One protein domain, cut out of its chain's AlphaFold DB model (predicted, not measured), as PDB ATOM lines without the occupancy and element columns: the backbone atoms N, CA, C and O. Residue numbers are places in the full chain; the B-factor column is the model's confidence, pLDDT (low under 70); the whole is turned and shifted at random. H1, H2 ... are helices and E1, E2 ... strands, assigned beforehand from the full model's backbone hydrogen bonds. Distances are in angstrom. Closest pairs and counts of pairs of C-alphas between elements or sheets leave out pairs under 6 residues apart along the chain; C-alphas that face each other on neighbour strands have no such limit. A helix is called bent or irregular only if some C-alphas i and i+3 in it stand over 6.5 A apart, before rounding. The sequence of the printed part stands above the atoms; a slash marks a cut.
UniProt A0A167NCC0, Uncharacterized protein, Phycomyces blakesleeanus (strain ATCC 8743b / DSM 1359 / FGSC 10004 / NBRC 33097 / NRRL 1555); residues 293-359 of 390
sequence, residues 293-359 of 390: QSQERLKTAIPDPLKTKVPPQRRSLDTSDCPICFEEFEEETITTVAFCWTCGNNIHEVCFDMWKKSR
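What this domain is: This is residues 293 to 359 of the 390 residues of an uncharacterized protein of Phycomyces blakesleeanus (strain ATCC 8743b / DSM 1359 / FGSC 10004 / NBRC 33097 / NRRL 1555) (UniProt A0A167NCC0). A short hairpin of two strands, E1 and E2, lies near the middle, with H2 leading into it and H3 leaving it at the same end, the two helices reaching off to opposite sides of that end. H1 is set off beyond the hairpin's turn, and the long link of residues 302 to 330, whose residues 303 to 309 stick out free, runs from H1 past the hairpin to H2. The printed part has 67 residues, with three named helices and two named strands in the order H1, H2, E1, E2, H3; the sheet, E1 then E2, is antiparallel. The class is mostly helix, although under half of the residues are in named elements. The whole is only just loose, close to compact, with a radius of gyration of the C-alphas of 13.5 A and spans of 34 by 29 by 21 A.

How they stand to each other: E1, residues 337 to 339, and E2, residues 346 to 348, are antiparallel neighbours and form a hairpin, with 142 degrees between their directions. N 338 and O 347 are 2.8 A apart and N 347 and O 338 also 2.8 A, both within hydrogen-bond range. The C-alphas of Val 337 and His 348, which face each other, are 4.4 A apart. H3, residues 349 to 358, comes nearest to E1 at the C-alphas of Glu 349 and Val 337, 5.2 A apart. H2, residues 331 to 336, comes nearest to E2 at the C-alphas of Thr 336 and His 348, 6.2 A apart. H2 and H3 are close but not clearly touching; their closest C-alphas, those of Thr 336 and Glu 349, are 5.4 A apart. They run the same way at a steep tilt of 37 degrees, only just past shallow. H1, residues 293 to 301, is apart from H2, E1, E2 and H3. In H1 and H3 every O i to N i+4 pair is within hydrogen-bond range; in H2 it is 0 of 2, beside 2 of 3 O i to N i+3 pairs.

Where its parts are: E1 begins at C-alpha 337, at (206.407, 282.703, 232.775), and E2 ends at C-alpha 348, at (202.340, 284.263, 233.160). H3 is the longest helix, 14.2 A from first to last C-alpha, and ends at C-alpha 358, at (189.575, 279.326, 240.264). H2 measures 10.0 A and is irregular, with C-alphas 332 and 335 standing 7.9 A apart. H1 measures 12.1 A and begins at C-alpha 293, at (191.514, 268.715, 215.049). E1 measures 6.7 A and E2 6.9 A.

The domain as a whole: The two C-alphas farthest apart, those of Lys 307 and Glu 327, are 36.3 A apart. The printed part has no cut. The link from H1 to H2 is long, with 29 residues; that from E1 to E2 is short, with 6; those from H2 to E1 and from E2 to H3 are tight. The mean pLDDT of the printed part is 75.1, and residues 293 to 312 are under 70.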
ATOM      1  N   GLN A 293     190.511 268.713 216.114       39.84
ATOM      2  CA  GLN A 293     191.514 268.715 215.049       39.84
ATOM      3  C   GLN A 293     192.884 269.305 215.435       39.84
ATOM      4  O   GLN A 293     193.900 268.803 214.950       39.84
ATOM      5  N   SER A 294     192.974 270.315 216.309       48.41
ATOM      6  CA  SER A 294     194.276 270.800 216.807       48.41
ATOM      7  C   SER A 294     194.888 269.813 217.804       48.41
ATOM      8  O   SER A 294     196.111 269.682 217.862       48.41
ATOM      9  N   GLN A 295     194.056 269.052 218.524       50.16
ATOM     10  CA  GLN A 295     194.516 267.921 219.329       50.16
ATOM     11  C   GLN A 295     194.987 266.749 218.461       50.16
ATOM     12  O   GLN A 295     196.009 266.165 218.785       50.16
ATOM     13  N   GLU A 296     194.311 266.420 217.357       47.75
ATOM     14  CA  GLU A 296     194.758 265.382 216.410       47.75
ATOM     15  C   GLU A 296     196.103 265.734 215.764       47.75
ATOM     16  O   GLU A 296     197.021 264.919 215.806       47.75
ATOM     17  N   ARG A 297     196.283 266.975 215.282       46.84
ATOM     18  CA  ARG A 297     197.581 267.429 214.744       46.84
ATOM     19  C   ARG A 297     198.689 267.380 215.796       46.84
ATOM     20  O   ARG A 297     199.825 267.043 215.471       46.84
ATOM     21  N   LEU A 298     198.359 267.666 217.058       52.47
ATOM     22  CA  LEU A 298     199.295 267.557 218.175       52.47
ATOM     23  C   LEU A 298     199.563 266.091 218.566       52.47
ATOM     24  O   LEU A 298     200.690 265.764 218.905       52.47
ATOM     25  N   LYS A 299     198.588 265.181 218.454       50.78
ATOM     26  CA  LYS A 299     198.786 263.733 218.658       50.78
ATOM     27  C   LYS A 299     199.647 263.105 217.563       50.78
ATOM     28  O   LYS A 299     200.434 262.221 217.869       50.78
ATOM     29  N   THR A 300     199.529 263.554 216.311       46.72
ATOM     30  CA  THR A 300     200.375 263.074 215.204       46.72
ATOM     31  C   THR A 300     201.768 263.704 215.196       46.72
ATOM     32  O   THR A 300     202.693 263.111 214.650       46.72
ATOM     33  N   ALA A 301     201.933 264.888 215.798       48.84
ATOM     34  CA  ALA A 301     203.217 265.585 215.897       48.84
ATOM     35  C   ALA A 301     203.964 265.339 217.220       48.84
ATOM     36  O   ALA A 301     205.129 265.714 217.327       48.84
ATOM     37  N   ILE A 302     203.326 264.725 218.223       48.81
ATOM     38  CA  ILE A 302     203.994 264.244 219.436       48.81
ATOM     39  C   ILE A 302     204.370 262.776 219.200       48.81
ATOM     40  O   ILE A 302     203.483 261.922 219.155       48.81
ATOM     41  N   PRO A 303     205.668 262.450 219.070       43.06
ATOM     42  CA  PRO A 303     206.123 261.070 219.112       43.06
ATOM     43  C   PRO A 303     205.602 260.390 220.379       43.06
ATOM     44  O   PRO A 303     205.654 260.983 221.458       43.06
ATOM     45  N   ASP A 304     205.124 259.153 220.244       48.00
ATOM     46  CA  ASP A 304     204.650 258.302 221.339       48.00
ATOM     47  C   ASP A 304     205.487 258.522 222.625       48.00
ATOM     48  O   ASP A 304     206.705 258.285 222.616       48.00
ATOM     49  N   PRO A 305     204.885 259.002 223.735       48.34
ATOM     50  CA  PRO A 305     205.615 259.331 224.961       48.34
ATOM     51  C   PRO A 305     206.289 258.111 225.611       48.34
ATOM     52  O   PRO A 305     207.072 258.274 226.546       48.34
ATOM     53  N   LEU A 306     206.023 256.897 225.119       51.31
ATOM     54  CA  LEU A 306     206.717 255.675 225.527       51.31
ATOM     55  C   LEU A 306     208.013 255.400 224.742       51.31
ATOM     56  O   LEU A 306     208.784 254.537 225.160       51.31
ATOM     57  N   LYS A 307     208.288 256.115 223.641       49.12
ATOM     58  CA  LYS A 307     209.441 255.842 222.759       49.12
ATOM     59  C   LYS A 307     210.459 256.969 222.629       49.12
ATOM     60  O   LYS A 307     211.556 256.719 222.133       49.12
ATOM     61  N   THR A 308     210.182 258.167 223.137       42.03
ATOM     62  CA  THR A 308     211.094 259.304 222.941       42.03
ATOM     63  C   THR A 308     211.249 260.109 224.220       42.03
ATOM     64  O   THR A 308     210.329 260.784 224.669       42.03
ATOM     65  N   LYS A 309     212.453 260.059 224.803       46.50
ATOM     66  CA  LYS A 309     212.902 260.920 225.908       46.50
ATOM     67  C   LYS A 309     213.163 262.353 225.415       46.50
ATOM     68  O   LYS A 309     214.221 262.908 225.691       46.50
ATOM     69  N   VAL A 310     212.259 262.934 224.630       49.09
ATOM     70  CA  VAL A 310     212.390 264.342 224.243       49.09
ATOM     71  C   VAL A 310     211.828 265.157 225.407       49.09
ATOM     72  O   VAL A 310     210.648 264.999 225.731       49.09
ATOM     73  N   PRO A 311     212.652 265.961 226.105       55.47
ATOM     74  CA  PRO A 311     212.141 266.842 227.140       55.47
ATOM     75  C   PRO A 311     211.108 267.786 226.510       55.47
ATOM     76  O   PRO A 311     211.290 268.212 225.369       55.47
ATOM     77  N   PRO A 312     210.007 268.097 227.209       63.38
ATOM     78  CA  PRO A 312     208.981 268.962 226.654       63.38
ATOM     79  C   PRO A 312     209.584 270.323 226.323       63.38
ATOM     80  O   PRO A 312     210.116 271.005 227.198       63.38
ATOM     81  N   GLN A 313     209.513 270.696 225.048       80.62
ATOM     82  CA  GLN A 313     210.092 271.939 224.569       80.62
ATOM     83  C   GLN A 313     209.093 273.080 224.760       80.62
ATOM     84  O   GLN A 313     207.959 273.038 224.278       80.62
ATOM     85  N   ARG A 314     209.530 274.102 225.494       88.25
ATOM     86  CA  ARG A 314     208.838 275.384 225.605       88.25
ATOM     87  C   ARG A 314     208.792 276.056 224.228       88.25
ATOM     88  O   ARG A 314     209.803 276.074 223.530       88.25
ATOM     89  N   ARG A 315     207.637 276.601 223.837       88.38
ATOM     90  CA  ARG A 315     207.516 277.408 222.610       88.38
ATOM     91  C   ARG A 315     208.138 278.792 222.803       88.38
ATOM     92  O   ARG A 315     208.192 279.272 223.937       88.38
ATOM     93  N   SER A 316     208.550 279.438 221.705       87.06
ATOM     94  CA  SER A 316     209.045 280.824 221.762       87.06
ATOM     95  C   SER A 316     208.017 281.743 222.424       87.06
ATOM     96  O   SER A 316     206.809 281.501 222.318       87.06
ATOM     97  N   LEU A 317     208.491 282.778 223.112       86.50
ATOM     98  CA  LEU A 317     207.630 283.765 223.760       86.50
ATOM     99  C   LEU A 317     206.731 284.475 222.740       86.50
ATOM    100  O   LEU A 317     205.539 284.606 222.994       86.50
ATOM    101  N   ASP A 318     207.243 284.733 221.537       83.12
ATOM    102  CA  ASP A 318     206.512 285.416 220.455       83.12
ATOM    103  C   ASP A 318     205.448 284.546 219.767       83.12
ATOM    104  O   ASP A 318     204.755 284.996 218.858       83.12
ATOM    105  N   THR A 319     205.327 283.263 220.136       79.25
ATOM    106  CA  THR A 319     204.367 282.373 219.456       79.25
ATOM    107  C   THR A 319     202.912 282.691 219.773       79.25
ATOM    108  O   THR A 319     202.033 282.348 218.982       79.25
ATOM    109  N   SER A 320     202.633 283.263 220.942       81.31
ATOM    110  CA  SER A 320     201.274 283.555 221.394       81.31
ATOM    111  C   SER A 320     201.295 284.421 222.641       81.31
ATOM    112  O   SER A 320     202.167 284.217 223.481       81.31
ATOM    113  N   ASP A 321     200.251 285.217 222.842       89.25
ATOM    114  CA  ASP A 321     200.037 285.970 224.079       89.25
ATOM    115  C   ASP A 321     199.513 285.091 225.221       89.25
ATOM    116  O   ASP A 321     198.994 283.983 225.020       89.25
ATOM    117  N   CYS A 322     199.599 285.599 226.452       89.00
ATOM    118  CA  CYS A 322     199.032 284.918 227.610       89.00
ATOM    119  C   CYS A 322     197.506 284.771 227.454       89.00
ATOM    120  O   CYS A 322     196.805 285.774 227.351       89.00
ATOM    121  N   PRO A 323     196.920 283.563 227.542       85.81
ATOM    122  CA  PRO A 323     195.499 283.345 227.236       85.81
ATOM    123  C   PRO A 323     194.557 283.829 228.351       85.81
ATOM    124  O   PRO A 323     193.342 283.700 228.236       85.81
ATOM    125  N   ILE A 324     195.119 284.303 229.468       85.31
ATOM    126  CA  ILE A 324     194.380 284.719 230.663       85.31
ATOM    127  C   ILE A 324     194.299 286.253 230.737       85.31
ATOM    128  O   ILE A 324     193.220 286.789 231.000       85.31
ATOM    129  N   CYS A 325     195.424 286.952 230.524       87.25
ATOM    130  CA  CYS A 325     195.488 288.421 230.526       87.25
ATOM    131  C   CYS A 325     195.560 289.045 229.124       87.25
ATOM    132  O   CYS A 325     195.315 290.241 229.007       87.25
ATOM    133  N   PHE A 326     195.818 288.251 228.077       88.00
ATOM    134  CA  PHE A 326     195.969 288.674 226.675       88.00
ATOM    135  C   PHE A 326     197.079 289.706 226.451       88.00
ATOM    136  O   PHE A 326     196.976 290.537 225.551       88.00
ATOM    137  N   GLU A 327     198.116 289.646 227.282       86.56
ATOM    138  CA  GLU A 327     199.331 290.451 227.166       86.56
ATOM    139  C   GLU A 327     200.472 289.598 226.611       86.56
ATOM    140  O   GLU A 327     200.516 288.378 226.836       86.56
ATOM    141  N   GLU A 328     201.364 290.270 225.888       89.44
ATOM    142  CA  GLU A 328     202.600 289.718 225.338       89.44
ATOM    143  C   GLU A 328     203.550 289.280 226.461       89.44
ATOM    144  O   GLU A 328     203.432 289.707 227.614       89.44
ATOM    145  N   PHE A 329     204.478 288.388 226.126       88.25
ATOM    146  CA  PHE A 329     205.506 287.919 227.047       88.25
ATOM    147  C   PHE A 329     206.792 288.719 226.848       88.25
ATOM    148  O   PHE A 329     207.288 288.810 225.731       88.25
ATOM    149  N   GLU A 330     207.369 289.222 227.935       86.56
ATOM    150  CA  GLU A 330     208.666 289.906 227.907       86.56
ATOM    151  C   GLU A 330     209.804 288.906 228.156       86.56
ATOM    152  O   GLU A 330     209.732 288.064 229.063       86.56
ATOM    153  N   GLU A 331     210.883 288.993 227.374       84.19
ATOM    154  CA  GLU A 331     212.058 288.131 227.546       84.19
ATOM    155  C   GLU A 331     212.713 288.336 228.919       84.19
ATOM    156  O   GLU A 331     213.157 287.373 229.551       84.19
ATOM    157  N   GLU A 332     212.703 289.567 229.437       84.62
ATOM    158  CA  GLU A 332     213.271 289.914 230.739       84.62
ATOM    159  C   GLU A 332     212.540 289.231 231.902       84.62
ATOM    160  O   GLU A 332     213.135 288.966 232.951       84.62
ATOM    161  N   THR A 333     211.256 288.909 231.724       82.44
ATOM    162  CA  THR A 333     210.404 288.309 232.758       82.44
ATOM    163  C   THR A 333     210.151 286.817 232.532       82.44
ATOM    164  O   THR A 333     209.325 286.219 233.226       82.44
ATOM    165  N   ILE A 334     210.916 286.167 231.641       81.50
ATOM    166  CA  ILE A 334     210.770 284.747 231.265       81.50
ATOM    167  C   ILE A 334     210.755 283.770 232.455       81.50
ATOM    168  O   ILE A 334     210.152 282.694 232.365       81.50
ATOM    169  N   THR A 335     211.407 284.135 233.563       80.62
ATOM    170  CA  THR A 335     211.446 283.382 234.829       80.62
ATOM    171  C   THR A 335     210.101 283.352 235.547       80.62
ATOM    172  O   THR A 335     209.824 282.393 236.256       80.62
ATOM    173  N   THR A 336     209.258 284.358 235.321       87.38
ATOM    174  CA  THR A 336     207.887 284.474 235.841       87.38
ATOM    175  C   THR A 336     206.841 284.000 234.831       87.38
ATOM    176  O   THR A 336     205.646 284.268 234.966       87.38
ATOM    177  N   VAL A 337     207.276 283.280 233.797       89.69
ATOM    178  CA  VAL A 337     206.407 282.703 232.775       89.69
ATOM    179  C   VAL A 337     206.492 281.183 232.860       89.69
ATOM    180  O   VAL A 337     207.512 280.565 232.548       89.69
ATOM    181  N   ALA A 338     205.379 280.570 233.251       90.81
ATOM    182  CA  ALA A 338     205.204 279.130 233.251       90.81
ATOM    183  C   ALA A 338     204.883 278.622 231.837       90.81
ATOM    184  O   ALA A 338     204.339 279.346 231.005       90.81
ATOM    185  N   PHE A 339     205.148 277.344 231.562       91.62
ATOM    186  CA  PHE A 339     204.748 276.719 230.301       91.62
ATOM    187  C   PHE A 339     204.162 275.326 230.512       91.62
ATOM    188  O   PHE A 339     204.489 274.607 231.461       91.62
ATOM    189  N   CYS A 340     203.269 274.929 229.608       88.69
ATOM    190  CA  CYS A 340     202.656 273.611 229.660       88.69
ATOM    191  C   CYS A 340     203.618 272.530 229.151       88.69
ATOM    192  O   CYS A 340     204.059 272.574 228.008       88.69
ATOM    193  N   TRP A 341     203.827 271.475 229.938       87.31
ATOM    194  CA  TRP A 341     204.652 270.319 229.555       87.31
ATOM    195  C   TRP A 341     204.041 269.436 228.451       87.31
ATOM    196  O   TRP A 341     204.669 268.475 228.023       87.31
ATOM    197  N   THR A 342     202.808 269.705 228.021       84.31
ATOM    198  CA  THR A 342     202.132 268.931 226.967       84.31
ATOM    199  C   THR A 342     202.066 269.685 225.644       84.31
ATOM    200  O   THR A 342     202.371 269.099 224.614       84.31
ATOM    201  N   CYS A 343     201.685 270.968 225.646       84.62
ATOM    202  CA  CYS A 343     201.600 271.760 224.410       84.62
ATOM    203  C   CYS A 343     202.728 272.789 224.230       84.62
ATOM    204  O   CYS A 343     202.840 273.370 223.153       84.62
ATOM    205  N   GLY A 344     203.540 273.038 225.262       86.25
ATOM    206  CA  GLY A 344     204.651 273.992 225.225       86.25
ATOM    207  C   GLY A 344     204.254 275.470 225.309       86.25
ATOM    208  O   GLY A 344     205.151 276.305 225.368       86.25
ATOM    209  N   ASN A 345     202.956 275.811 225.325       89.69
ATOM    210  CA  ASN A 345     202.496 277.206 225.376       89.69
ATOM    211  C   ASN A 345     202.805 277.878 226.723       89.69
ATOM    212  O   ASN A 345     202.742 277.234 227.778       89.69
ATOM    213  N   ASN A 346     203.069 279.182 226.648       91.56
ATOM    214  CA  ASN A 346     203.462 280.056 227.748       91.56
ATOM    215  C   ASN A 346     202.243 280.659 228.470       91.56
ATOM    216  O   ASN A 346     201.209 280.916 227.854       91.56
ATOM    217  N   ILE A 347     202.348 280.864 229.785       91.00
ATOM    218  CA  ILE A 347     201.350 281.520 230.643       91.00
ATOM    219  C   ILE A 347     202.098 282.262 231.758       91.00
ATOM    220  O   ILE A 347     202.928 281.656 232.432       91.00
ATOM    221  N   HIS A 348     201.783 283.536 232.010       91.69
ATOM    222  CA  HIS A 348     202.340 284.263 233.160       91.69
ATOM    223  C   HIS A 348     202.060 283.492 234.459       91.69
ATOM    224  O   HIS A 348     200.932 283.046 234.677       91.69
ATOM    225  N   GLU A 349     203.050 283.340 235.339       90.56
ATOM    226  CA  GLU A 349     202.911 282.582 236.589       90.56
ATOM    227  C   GLU A 349     201.775 283.123 237.455       90.56
ATOM    228  O   GLU A 349     200.944 282.352 237.929       90.56
ATOM    229  N   VAL A 350     201.665 284.450 237.572       88.69
ATOM    230  CA  VAL A 350     200.578 285.115 238.308       88.69
ATOM    231  C   VAL A 350     199.211 284.769 237.712       88.69
ATOM    232  O   VAL A 350     198.278 284.417 238.439       88.69
ATOM    233  N   CYS A 351     199.096 284.801 236.383       88.69
ATOM    234  CA  CYS A 351     197.871 284.416 235.687       88.69
ATOM    235  C   CYS A 351     197.536 282.937 235.936       88.69
ATOM    236  O   CYS A 351     196.396 282.584 236.251       88.69
ATOM    237  N   PHE A 352     198.538 282.062 235.850       90.25
ATOM    238  CA  PHE A 352     198.369 280.633 236.072       90.25
ATOM    239  C   PHE A 352     198.010 280.299 237.529       90.25
ATOM    240  O   PHE A 352     197.181 279.424 237.785       90.25
ATOM    241  N   ASP A 353     198.570 281.010 238.504       88.75
ATOM    242  CA  ASP A 353     198.223 280.883 239.919       88.75
ATOM    243  C   ASP A 353     196.759 281.208 240.190       88.75
ATOM    244  O   ASP A 353     196.103 280.546 240.998       88.75
ATOM    245  N   MET A 354     196.224 282.206 239.499       83.31
ATOM    246  CA  MET A 354     194.822 282.584 239.634       83.31
ATOM    247  C   MET A 354     193.904 281.578 238.945       83.31
ATOM    248  O   MET A 354     192.880 281.207 239.519       83.31
ATOM    249  N   TRP A 355     194.317 281.037 237.799       85.00
ATOM    250  CA  TRP A 355     193.647 279.893 237.181       85.00
ATOM    251  C   TRP A 355     193.615 278.659 238.092       85.00
ATOM    252  O   TRP A 355     192.580 278.011 238.230       85.00
ATOM    253  N   LYS A 356     194.721 278.347 238.777       87.00
ATOM    254  CA  LYS A 356     194.758 277.265 239.774       87.00
ATOM    255  C   LYS A 356     193.738 277.489 240.886       87.00
ATOM    256  O   LYS A 356     193.041 276.556 241.264       87.00
ATOM    257  N   LYS A 357     193.644 278.722 241.394       84.38
ATOM    258  CA  LYS A 357     192.721 279.094 242.477       84.38
ATOM    259  C   LYS A 357     191.253 279.079 242.048       84.38
ATOM    260  O   LYS A 357     190.398 278.834 242.892       84.38
ATOM    261  N   SER A 358     190.952 279.336 240.774       76.06
ATOM    262  CA  SER A 358     189.575 279.326 240.264       76.06
ATOM    263  C   SER A 358     189.034 277.920 239.982       76.06
ATOM    264  O   SER A 358     187.835 277.763 239.754       76.06
ATOM    265  N   ARG A 359     189.885 276.885 240.002       75.31
ATOM    266  CA  ARG A 359     189.502 275.498 239.720       75.31
ATOM    267  C   ARG A 359     189.399 274.680 241.006       75.31
ATOM    268  O   ARG A 359     190.342 274.587 241.784       75.31
TER     269      ARG A 359